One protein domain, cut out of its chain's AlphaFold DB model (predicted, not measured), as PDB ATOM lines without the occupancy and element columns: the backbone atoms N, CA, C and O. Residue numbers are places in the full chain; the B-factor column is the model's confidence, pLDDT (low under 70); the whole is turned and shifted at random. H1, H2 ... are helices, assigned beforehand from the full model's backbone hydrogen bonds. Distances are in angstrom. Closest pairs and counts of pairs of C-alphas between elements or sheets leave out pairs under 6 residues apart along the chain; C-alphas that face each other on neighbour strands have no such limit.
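AT A GLANCE: This is residues 40 to 99 of the 99 residues of the protein "Transposase" of Tepidanaerobacter acetatoxydans (strain DSM 21804 / JCM 16047 / Re1) (UniProt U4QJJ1). The domain is one long, unbent helix, H1, with a small head at its last-residue end. H1's residues 41 to 63 stick out as a free arm, while the head holds the rest of H1, a loop that folds back from H1's end, and the short helix H2. The printed part has 60 residues, with two named helices in the order H1, H2 and no named strand; the class is all helix. The whole is extended, with a radius of gyration of the C-alphas of 16.7 A, and its C-alphas span 52 by 23 by 21 A, with the arm making the length.

HOW THE PARTS SIT: Residues 40 to 63, of which 41 to 63 belong to H1, residues 41 to 73, stand free. A long link of 14 residues, 74 to 87, leads from H1 to H2, residues 88 to 97. H1 and H2 are apart, with no C-alpha of the one within 8 A of the other. In both helices every O i to N i+4 pair is within hydrogen-bond range.

IN THESE COORDINATES: H1 begins at C-alpha 41, at (117.097, -44.043, -4.213), and ends at C-alpha 73, at (81.879, -21.769, 18.676), 47.5 A away. H2 runs 14.5 A, from the C-alpha of Val 88 at (86.601, -42.726, 24.341) to that of Leu 97 at (75.751, -33.970, 20.289).

THE WHOLE: The two C-alphas farthest apart are those of Asp 40 and Asn 75, at 52.8 A. Without the stretch that stands free, the body has 36 residues and spans 23 by 22 by 15 A. The printed part has no cut, and Pro 99 is the chain's last residue. The mean pLDDT of the printed part is 91.2, and residue 99 is under 70.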
ATOM      1  N   ASP A  40     121.014 -41.405  -2.722       94.25
ATOM      2  CA  ASP A  40     120.562 -42.606  -3.428       94.25
ATOM      3  C   ASP A  40     119.043 -42.846  -3.299       94.25
ATOM      4  O   ASP A  40     118.323 -42.189  -2.536       94.25
ATOM      5  N   LYS A  41     118.531 -43.761  -4.128       94.44
ATOM      6  CA  LYS A  41     117.097 -44.043  -4.213       94.44
ATOM      7  C   LYS A  41     116.535 -44.517  -2.867       94.44
ATOM      8  O   LYS A  41     115.536 -43.961  -2.420       94.44
ATOM      9  N   GLU A  42     117.213 -45.451  -2.209       96.00
ATOM     10  CA  GLU A  42     116.772 -46.054  -0.945       96.00
ATOM     11  C   GLU A  42     116.616 -45.002   0.163       96.00
ATOM     12  O   GLU A  42     115.581 -44.912   0.826       96.00
ATOM     13  N   GLN A  43     117.595 -44.106   0.313       95.81
ATOM     14  CA  GLN A  43     117.509 -43.026   1.291       95.81
ATOM     15  C   GLN A  43     116.395 -42.023   0.964       95.81
ATOM     16  O   GLN A  43     115.842 -41.391   1.870       95.81
ATOM     17  N   ARG A  44     116.101 -41.777  -0.321       94.81
ATOM     18  CA  ARG A  44     114.994 -40.887  -0.711       94.81
ATOM     19  C   ARG A  44     113.650 -41.501  -0.341       94.81
ATOM     20  O   ARG A  44     112.878 -40.802   0.307       94.81
ATOM     21  N   GLU A  45     113.438 -42.775  -0.644       96.44
ATOM     22  CA  GLU A  45     112.209 -43.502  -0.298       96.44
ATOM     23  C   GLU A  45     111.974 -43.511   1.221       96.44
ATOM     24  O   GLU A  45     110.896 -43.140   1.692       96.44
ATOM     25  N   LEU A  46     113.013 -43.794   2.015       96.62
ATOM     26  CA  LEU A  46     112.923 -43.721   3.478       96.62
ATOM     27  C   LEU A  46     112.536 -42.316   3.969       96.62
ATOM     28  O   LEU A  46     111.671 -42.164   4.837       96.62
ATOM     29  N   ARG A  47     113.145 -41.263   3.406       96.50
ATOM     30  CA  ARG A  47     112.800 -39.878   3.768       96.50
ATOM     31  C   ARG A  47     111.381 -39.502   3.358       96.50
ATOM     32  O   ARG A  47     110.756 -38.720   4.071       96.50
ATOM     33  N   GLU A  48     110.882 -40.008   2.236       96.56
ATOM     34  CA  GLU A  48     109.504 -39.777   1.800       96.56
ATOM     35  C   GLU A  48     108.506 -40.376   2.788       96.56
ATOM     36  O   GLU A  48     107.615 -39.660   3.242       96.56
ATOM     37  N   ILE A  49     108.721 -41.619   3.231       97.62
ATOM     38  CA  ILE A  49     107.862 -42.273   4.232       97.62
ATOM     39  C   ILE A  49     107.850 -41.485   5.550       97.62
ATOM     40  O   ILE A  49     106.788 -41.215   6.115       97.62
ATOM     41  N   VAL A  50     109.023 -41.070   6.041       97.44
ATOM     42  CA  VAL A  50     109.124 -40.310   7.300       97.44
ATOM     43  C   VAL A  50     108.438 -38.944   7.184       97.44
ATOM     44  O   VAL A  50     107.719 -38.538   8.101       97.44
ATOM     45  N   ARG A  51     108.614 -38.241   6.059       97.88
ATOM     46  CA  ARG A  51     107.925 -36.966   5.800       97.88
ATOM     47  C   ARG A  51     106.419 -37.153   5.702       97.88
ATOM     48  O   ARG A  51     105.688 -36.372   6.298       97.88
ATOM     49  N   TYR A  52     105.964 -38.197   5.016       97.88
ATOM     50  CA  TYR A  52     104.545 -38.506   4.902       97.88
ATOM     51  C   TYR A  52     103.920 -38.762   6.278       97.88
ATOM     52  O   TYR A  52     102.922 -38.140   6.633       97.88
ATOM     53  N   ARG A  53     104.573 -39.575   7.119       97.81
ATOM     54  CA  ARG A  53     104.141 -39.785   8.508       97.81
ATOM     55  C   ARG A  53     104.074 -38.475   9.294       97.81
ATOM     56  O   ARG A  53     103.110 -38.260  10.025       97.81
ATOM     57  N   LYS A  54     105.085 -37.609   9.169       98.12
ATOM     58  CA  LYS A  54     105.088 -36.299   9.834       98.12
ATOM     59  C   LYS A  54     103.901 -35.446   9.377       98.12
ATOM     60  O   LYS A  54     103.194 -34.915  10.227       98.12
ATOM     61  N   ASN A  55     103.645 -35.386   8.071       98.06
ATOM     62  CA  ASN A  55     102.513 -34.650   7.511       98.06
ATOM     63  C   ASN A  55     101.179 -35.148   8.085       98.06
ATOM     64  O   ASN A  55     100.384 -34.330   8.535       98.06
ATOM     65  N   LEU A  56     100.974 -36.468   8.163       98.19
ATOM     66  CA  LEU A  56      99.763 -37.056   8.748       98.19
ATOM     67  C   LEU A  56      99.582 -36.702  10.231       98.19
ATOM     68  O   LEU A  56      98.466 -36.447  10.681       98.19
ATOM     69  N   ILE A  57     100.669 -36.676  11.008       97.12
ATOM     70  CA  ILE A  57     100.616 -36.272  12.422       97.12
ATOM     71  C   ILE A  57     100.192 -34.805  12.536       97.12
ATOM     72  O   ILE A  57      99.326 -34.477  13.346       97.12
ATOM     73  N   GLU A  58     100.769 -33.929  11.714       97.88
ATOM     74  CA  GLU A  58     100.415 -32.511  11.714       97.88
ATOM     75  C   GLU A  58      98.980 -32.271  11.222       97.88
ATOM     76  O   GLU A  58      98.279 -31.433  11.789       97.88
ATOM     77  N   GLU A  59      98.518 -33.010  10.208       97.69
ATOM     78  CA  GLU A  59      97.120 -32.986   9.758       97.69
ATOM     79  C   GLU A  59      96.174 -33.398  10.875       97.69
ATOM     80  O   GLU A  59      95.240 -32.659  11.180       97.69
ATOM     81  N   ARG A  60      96.462 -34.510  11.561       95.56
ATOM     82  CA  ARG A  60      95.673 -34.946  12.716       95.56
ATOM     83  C   ARG A  60      95.574 -33.839  13.766       95.56
ATOM     84  O   ARG A  60      94.480 -33.556  14.239       95.56
ATOM     85  N   SER A  61      96.689 -33.207  14.132       94.75
ATOM     86  CA  SER A  61      96.674 -32.106  15.104       94.75
ATOM     87  C   SER A  61      95.858 -30.905  14.618       94.75
ATOM     88  O   SER A  61      95.117 -30.318  15.405       94.75
ATOM     89  N   ARG A  62      95.945 -30.554  13.328       96.94
ATOM     90  CA  ARG A  62      95.128 -29.480  12.739       96.94
ATOM     91  C   ARG A  62      93.638 -29.794  12.812       96.94
ATOM     92  O   ARG A  62      92.872 -28.914  13.196       96.94
ATOM     93  N   GLU A  63      93.240 -31.020  12.492       94.94
ATOM     94  CA  GLU A  63      91.834 -31.430  12.549       94.94
ATOM     95  C   GLU A  63      91.291 -31.446  13.981       94.94
ATOM     96  O   GLU A  63      90.177 -30.985  14.219       94.94
ATOM     97  N   LEU A  64      92.093 -31.862  14.965       92.06
ATOM     98  CA  LEU A  64      91.687 -31.779  16.374       92.06
ATOM     99  C   LEU A  64      91.481 -30.335  16.838       92.06
ATOM    100  O   LEU A  64      90.479 -30.043  17.486       92.06
ATOM    101  N   ASN A  65      92.369 -29.422  16.447       93.06
ATOM    102  CA  ASN A  65      92.213 -28.004  16.775       93.06
ATOM    103  C   ASN A  65      90.998 -27.378  16.071       93.06
ATOM    104  O   ASN A  65      90.372 -26.466  16.608       93.06
ATOM    105  N   ARG A  66      90.665 -27.831  14.855       94.06
ATOM    106  CA  ARG A  66      89.449 -27.399  14.148       94.06
ATOM    107  C   ARG A  66      88.198 -27.867  14.881       94.06
ATOM    108  O   ARG A  66      87.332 -27.041  15.139       94.06
ATOM    109  N   LEU A  67      88.148 -29.142  15.266       90.88
ATOM    110  CA  LEU A  67      87.060 -29.705  16.064       90.88
ATOM    111  C   LEU A  67      86.857 -28.923  17.368       90.88
ATOM    112  O   LEU A  67      85.731 -28.551  17.683       90.88
ATOM    113  N   GLU A  68      87.936 -28.634  18.097       90.62
ATOM    114  CA  GLU A  68      87.863 -27.844  19.329       90.62
ATOM    115  C   GLU A  68      87.281 -26.449  19.075       90.62
ATOM    116  O   GLU A  68      86.330 -26.060  19.744       90.62
ATOM    117  N   LYS A  69      87.760 -25.741  18.044       92.75
ATOM    118  CA  LYS A  69      87.211 -24.429  17.662       92.75
ATOM    119  C   LYS A  69      85.730 -24.489  17.290       92.75
ATOM    120  O   LYS A  69      84.986 -23.571  17.620       92.75
ATOM    121  N   THR A  70      85.295 -25.541  16.597       92.44
ATOM    122  CA  THR A  70      83.881 -25.732  16.251       92.44
ATOM    123  C   THR A  70      83.028 -25.933  17.503       92.44
ATOM    124  O   THR A  70      81.976 -25.310  17.622       92.44
ATOM    125  N   LEU A  71      83.494 -26.749  18.453       90.06
ATOM    126  CA  LEU A  71      82.801 -26.969  19.726       90.06
ATOM    127  C   LEU A  71      82.753 -25.686  20.568       90.06
ATOM    128  O   LEU A  71      81.690 -25.332  21.075       90.06
ATOM    129  N   GLU A  72      83.857 -24.942  20.658       91.56
ATOM    130  CA  GLU A  72      83.895 -23.658  21.366       91.56
ATOM    131  C   GLU A  72      82.962 -22.620  20.727       91.56
ATOM    132  O   GLU A  72      82.281 -21.889  21.446       91.56
ATOM    133  N   GLY A  73      82.854 -22.597  19.393       91.50
ATOM    134  CA  GLY A  73      81.879 -21.769  18.676       91.50
ATOM    135  C   GLY A  73      80.420 -22.118  18.996       91.50
ATOM    136  O   GLY A  73      79.561 -21.241  18.969       91.50
ATOM    137  N   ALA A  74      80.144 -23.374  19.363       90.38
ATOM    138  CA  ALA A  74      78.851 -23.836  19.871       90.38
ATOM    139  C   ALA A  74      78.709 -23.685  21.404       90.38
ATOM    140  O   ALA A  74      77.773 -24.220  21.994       90.38
ATOM    141  N   ASN A  75      79.626 -22.956  22.054       90.75
ATOM    142  CA  ASN A  75      79.694 -22.757  23.505       90.75
ATOM    143  C   ASN A  75      79.948 -24.050  24.316       90.75
ATOM    144  O   ASN A  75      79.591 -24.142  25.490       90.75
ATOM    145  N   ILE A  76      80.595 -25.051  23.705       88.50
ATOM    146  CA  ILE A  76      80.971 -26.328  24.327       88.50
ATOM    147  C   ILE A  76      82.494 -26.382  24.485       88.50
ATOM    148  O   ILE A  76      83.232 -26.634  23.535       88.50
ATOM    149  N   LYS A  77      82.990 -26.195  25.712       87.62
ATOM    150  CA  LYS A  77      84.434 -26.207  25.994       87.62
ATOM    151  C   LYS A  77      84.928 -27.577  26.454       87.62
ATOM    152  O   LYS A  77      85.236 -27.769  27.624       87.62
ATOM    153  N   LEU A  78      85.007 -28.541  25.536       85.00
ATOM    154  CA  LEU A  78      85.312 -29.933  25.896       85.00
ATOM    155  C   LEU A  78      86.695 -30.119  26.553       85.00
ATOM    156  O   LEU A  78      86.877 -31.007  27.386       85.00
ATOM    157  N   SER A  79      87.664 -29.276  26.197       83.62
ATOM    158  CA  SER A  79      89.037 -29.321  26.709       83.62
ATOM    159  C   SER A  79      89.192 -28.892  28.167       83.62
ATOM    160  O   SER A  79      90.225 -29.181  28.766       83.62
ATOM    161  N   SER A  80      88.192 -28.244  28.776       85.00
ATOM    162  CA  SER A  80      88.279 -27.844  30.187       85.00
ATOM    163  C   SER A  80      88.007 -28.992  31.162       85.00
ATOM    164  O   SER A  80      88.404 -28.905  32.322       85.00
ATOM    165  N   PHE A  81      87.364 -30.070  30.706       81.56
ATOM    166  CA  PHE A  81      87.003 -31.220  31.542       81.56
ATOM    167  C   PHE A  81      87.461 -32.572  30.981       81.56
ATOM    168  O   PHE A  81      87.613 -33.522  31.748       81.56
ATOM    169  N   ALA A  82      87.723 -32.693  29.677       85.81
ATOM    170  CA  ALA A  82      88.250 -33.926  29.101       85.81
ATOM    171  C   ALA A  82      89.785 -33.947  29.076       85.81
ATOM    172  O   ALA A  82      90.422 -33.042  28.548       85.81
ATOM    173  N   SER A  83      90.388 -35.048  29.537       84.44
ATOM    174  CA  SER A  83      91.848 -35.247  29.479       84.44
ATOM    175  C   SER A  83      92.396 -35.390  28.052       84.44
ATOM    176  O   SER A  83      93.578 -35.166  27.813       84.44
ATOM    177  N   SER A  84      91.565 -35.803  27.089       85.19
ATOM    178  CA  SER A  84      91.926 -35.866  25.670       85.19
ATOM    179  C   SER A  84      90.683 -35.769  24.800       85.19
ATOM    180  O   SER A  84      89.781 -36.592  24.939       85.19
ATOM    181  N   LEU A  85      90.685 -34.853  23.828       83.31
ATOM    182  CA  LEU A  85      89.593 -34.688  22.861       83.31
ATOM    183  C   LEU A  85      89.347 -35.951  22.010       83.31
ATOM    184  O   LEU A  85      88.240 -36.193  21.544       83.31
ATOM    185  N   THR A  86      90.374 -36.794  21.840       86.31
ATOM    186  CA  THR A  86      90.278 -38.076  21.114       86.31
ATOM    187  C   THR A  86      89.956 -39.281  21.994       86.31
ATOM    188  O   THR A  86      89.928 -40.407  21.493       86.31
ATOM    189  N   GLY A  87      89.762 -39.075  23.299       88.62
ATOM    190  CA  GLY A  87      89.445 -40.144  24.239       88.62
ATOM    191  C   GLY A  87      88.072 -40.767  23.980       88.62
ATOM    192  O   GLY A  87      87.201 -40.163  23.355       88.62
ATOM    193  N   VAL A  88      87.866 -41.982  24.495       89.31
ATOM    194  CA  VAL A  88      86.601 -42.726  24.341       89.31
ATOM    195  C   VAL A  88      85.415 -41.919  24.876       89.31
ATOM    196  O   VAL A  88      84.395 -41.818  24.203       89.31
ATOM    197  N   SER A  89      85.558 -41.300  26.051       88.75
ATOM    198  CA  SER A  89      84.495 -40.493  26.663       88.75
ATOM    199  C   SER A  89      84.153 -39.253  25.834       88.75
ATOM    200  O   SER A  89      82.982 -38.987  25.592       88.75
ATOM    201  N   SER A  90      85.164 -38.528  25.346       89.06
ATOM    202  CA  SER A  90      84.968 -37.342  24.504       89.06
ATOM    203  C   SER A  90      84.275 -37.675  23.191       89.06
ATOM    204  O   SER A  90      83.365 -36.960  22.791       89.06
ATOM    205  N   ARG A  91      84.652 -38.790  22.552       89.44
ATOM    206  CA  ARG A  91      83.995 -39.254  21.324       89.44
ATOM    207  C   ARG A  91      82.527 -39.595  21.549       89.44
ATOM    208  O   ARG A  91      81.701 -39.111  20.792       89.44
ATOM    209  N   LYS A  92      82.200 -40.331  22.618       90.56
ATOM    210  CA  LYS A  92      80.804 -40.647  22.967       90.56
ATOM    211  C   LYS A  92      79.962 -39.393  23.204       90.56
ATOM    212  O   LYS A  92      78.828 -39.332  22.752       90.56
ATOM    213  N   LEU A  93      80.513 -38.395  23.901       87.50
ATOM    214  CA  LEU A  93      79.824 -37.120  24.118       87.50
ATOM    215  C   LEU A  93      79.587 -36.377  22.800       87.50
ATOM    216  O   LEU A  93      78.492 -35.878  22.578       87.50
ATOM    217  N   ILE A  94      80.588 -36.329  21.915       88.19
ATOM    218  CA  ILE A  94      80.447 -35.702  20.595       88.19
ATOM    219  C   ILE A  94      79.403 -36.443  19.749       88.19
ATOM    220  O   ILE A  94      78.562 -35.792  19.148       88.19
ATOM    221  N   GLU A  95      79.406 -37.778  19.738       89.56
ATOM    222  CA  GLU A  95      78.406 -38.589  19.025       89.56
ATOM    223  C   GLU A  95      76.975 -38.317  19.502       89.56
ATOM    224  O   GLU A  95      76.063 -38.305  18.687       89.56
ATOM    225  N   GLN A  96      76.773 -38.050  20.794       88.94
ATOM    226  CA  GLN A  96      75.461 -37.673  21.333       88.94
ATOM    227  C   GLN A  96      75.038 -36.238  20.986       88.94
ATOM    228  O   GLN A  96      73.853 -35.923  21.050       88.94
ATOM    229  N   LEU A  97      75.997 -35.362  20.681       83.19
ATOM    230  CA  LEU A  97      75.751 -33.970  20.289       83.19
ATOM    231  C   LEU A  97      75.520 -33.818  18.782       83.19
ATOM    232  O   LEU A  97      75.016 -32.782  18.347       83.19
ATOM    233  N   LEU A  98      75.932 -34.807  17.989       78.31
ATOM    234  CA  LEU A  98      75.664 -34.842  16.559       78.31
ATOM    235  C   LEU A  98      74.184 -35.212  16.328       78.31
ATOM    236  O   LEU A  98      73.675 -36.090  17.027       78.31
ATOM    237  N   PRO A  99      73.492 -34.520  15.406       63.16
ATOM    238  CA  PRO A  99      72.083 -34.765  15.103       63.16
ATOM    239  C   PRO A  99      71.828 -36.136  14.466       63.16
ATOM    240  O   PRO A  99      72.737 -36.660  13.779       63.16
TER     241      PRO A  99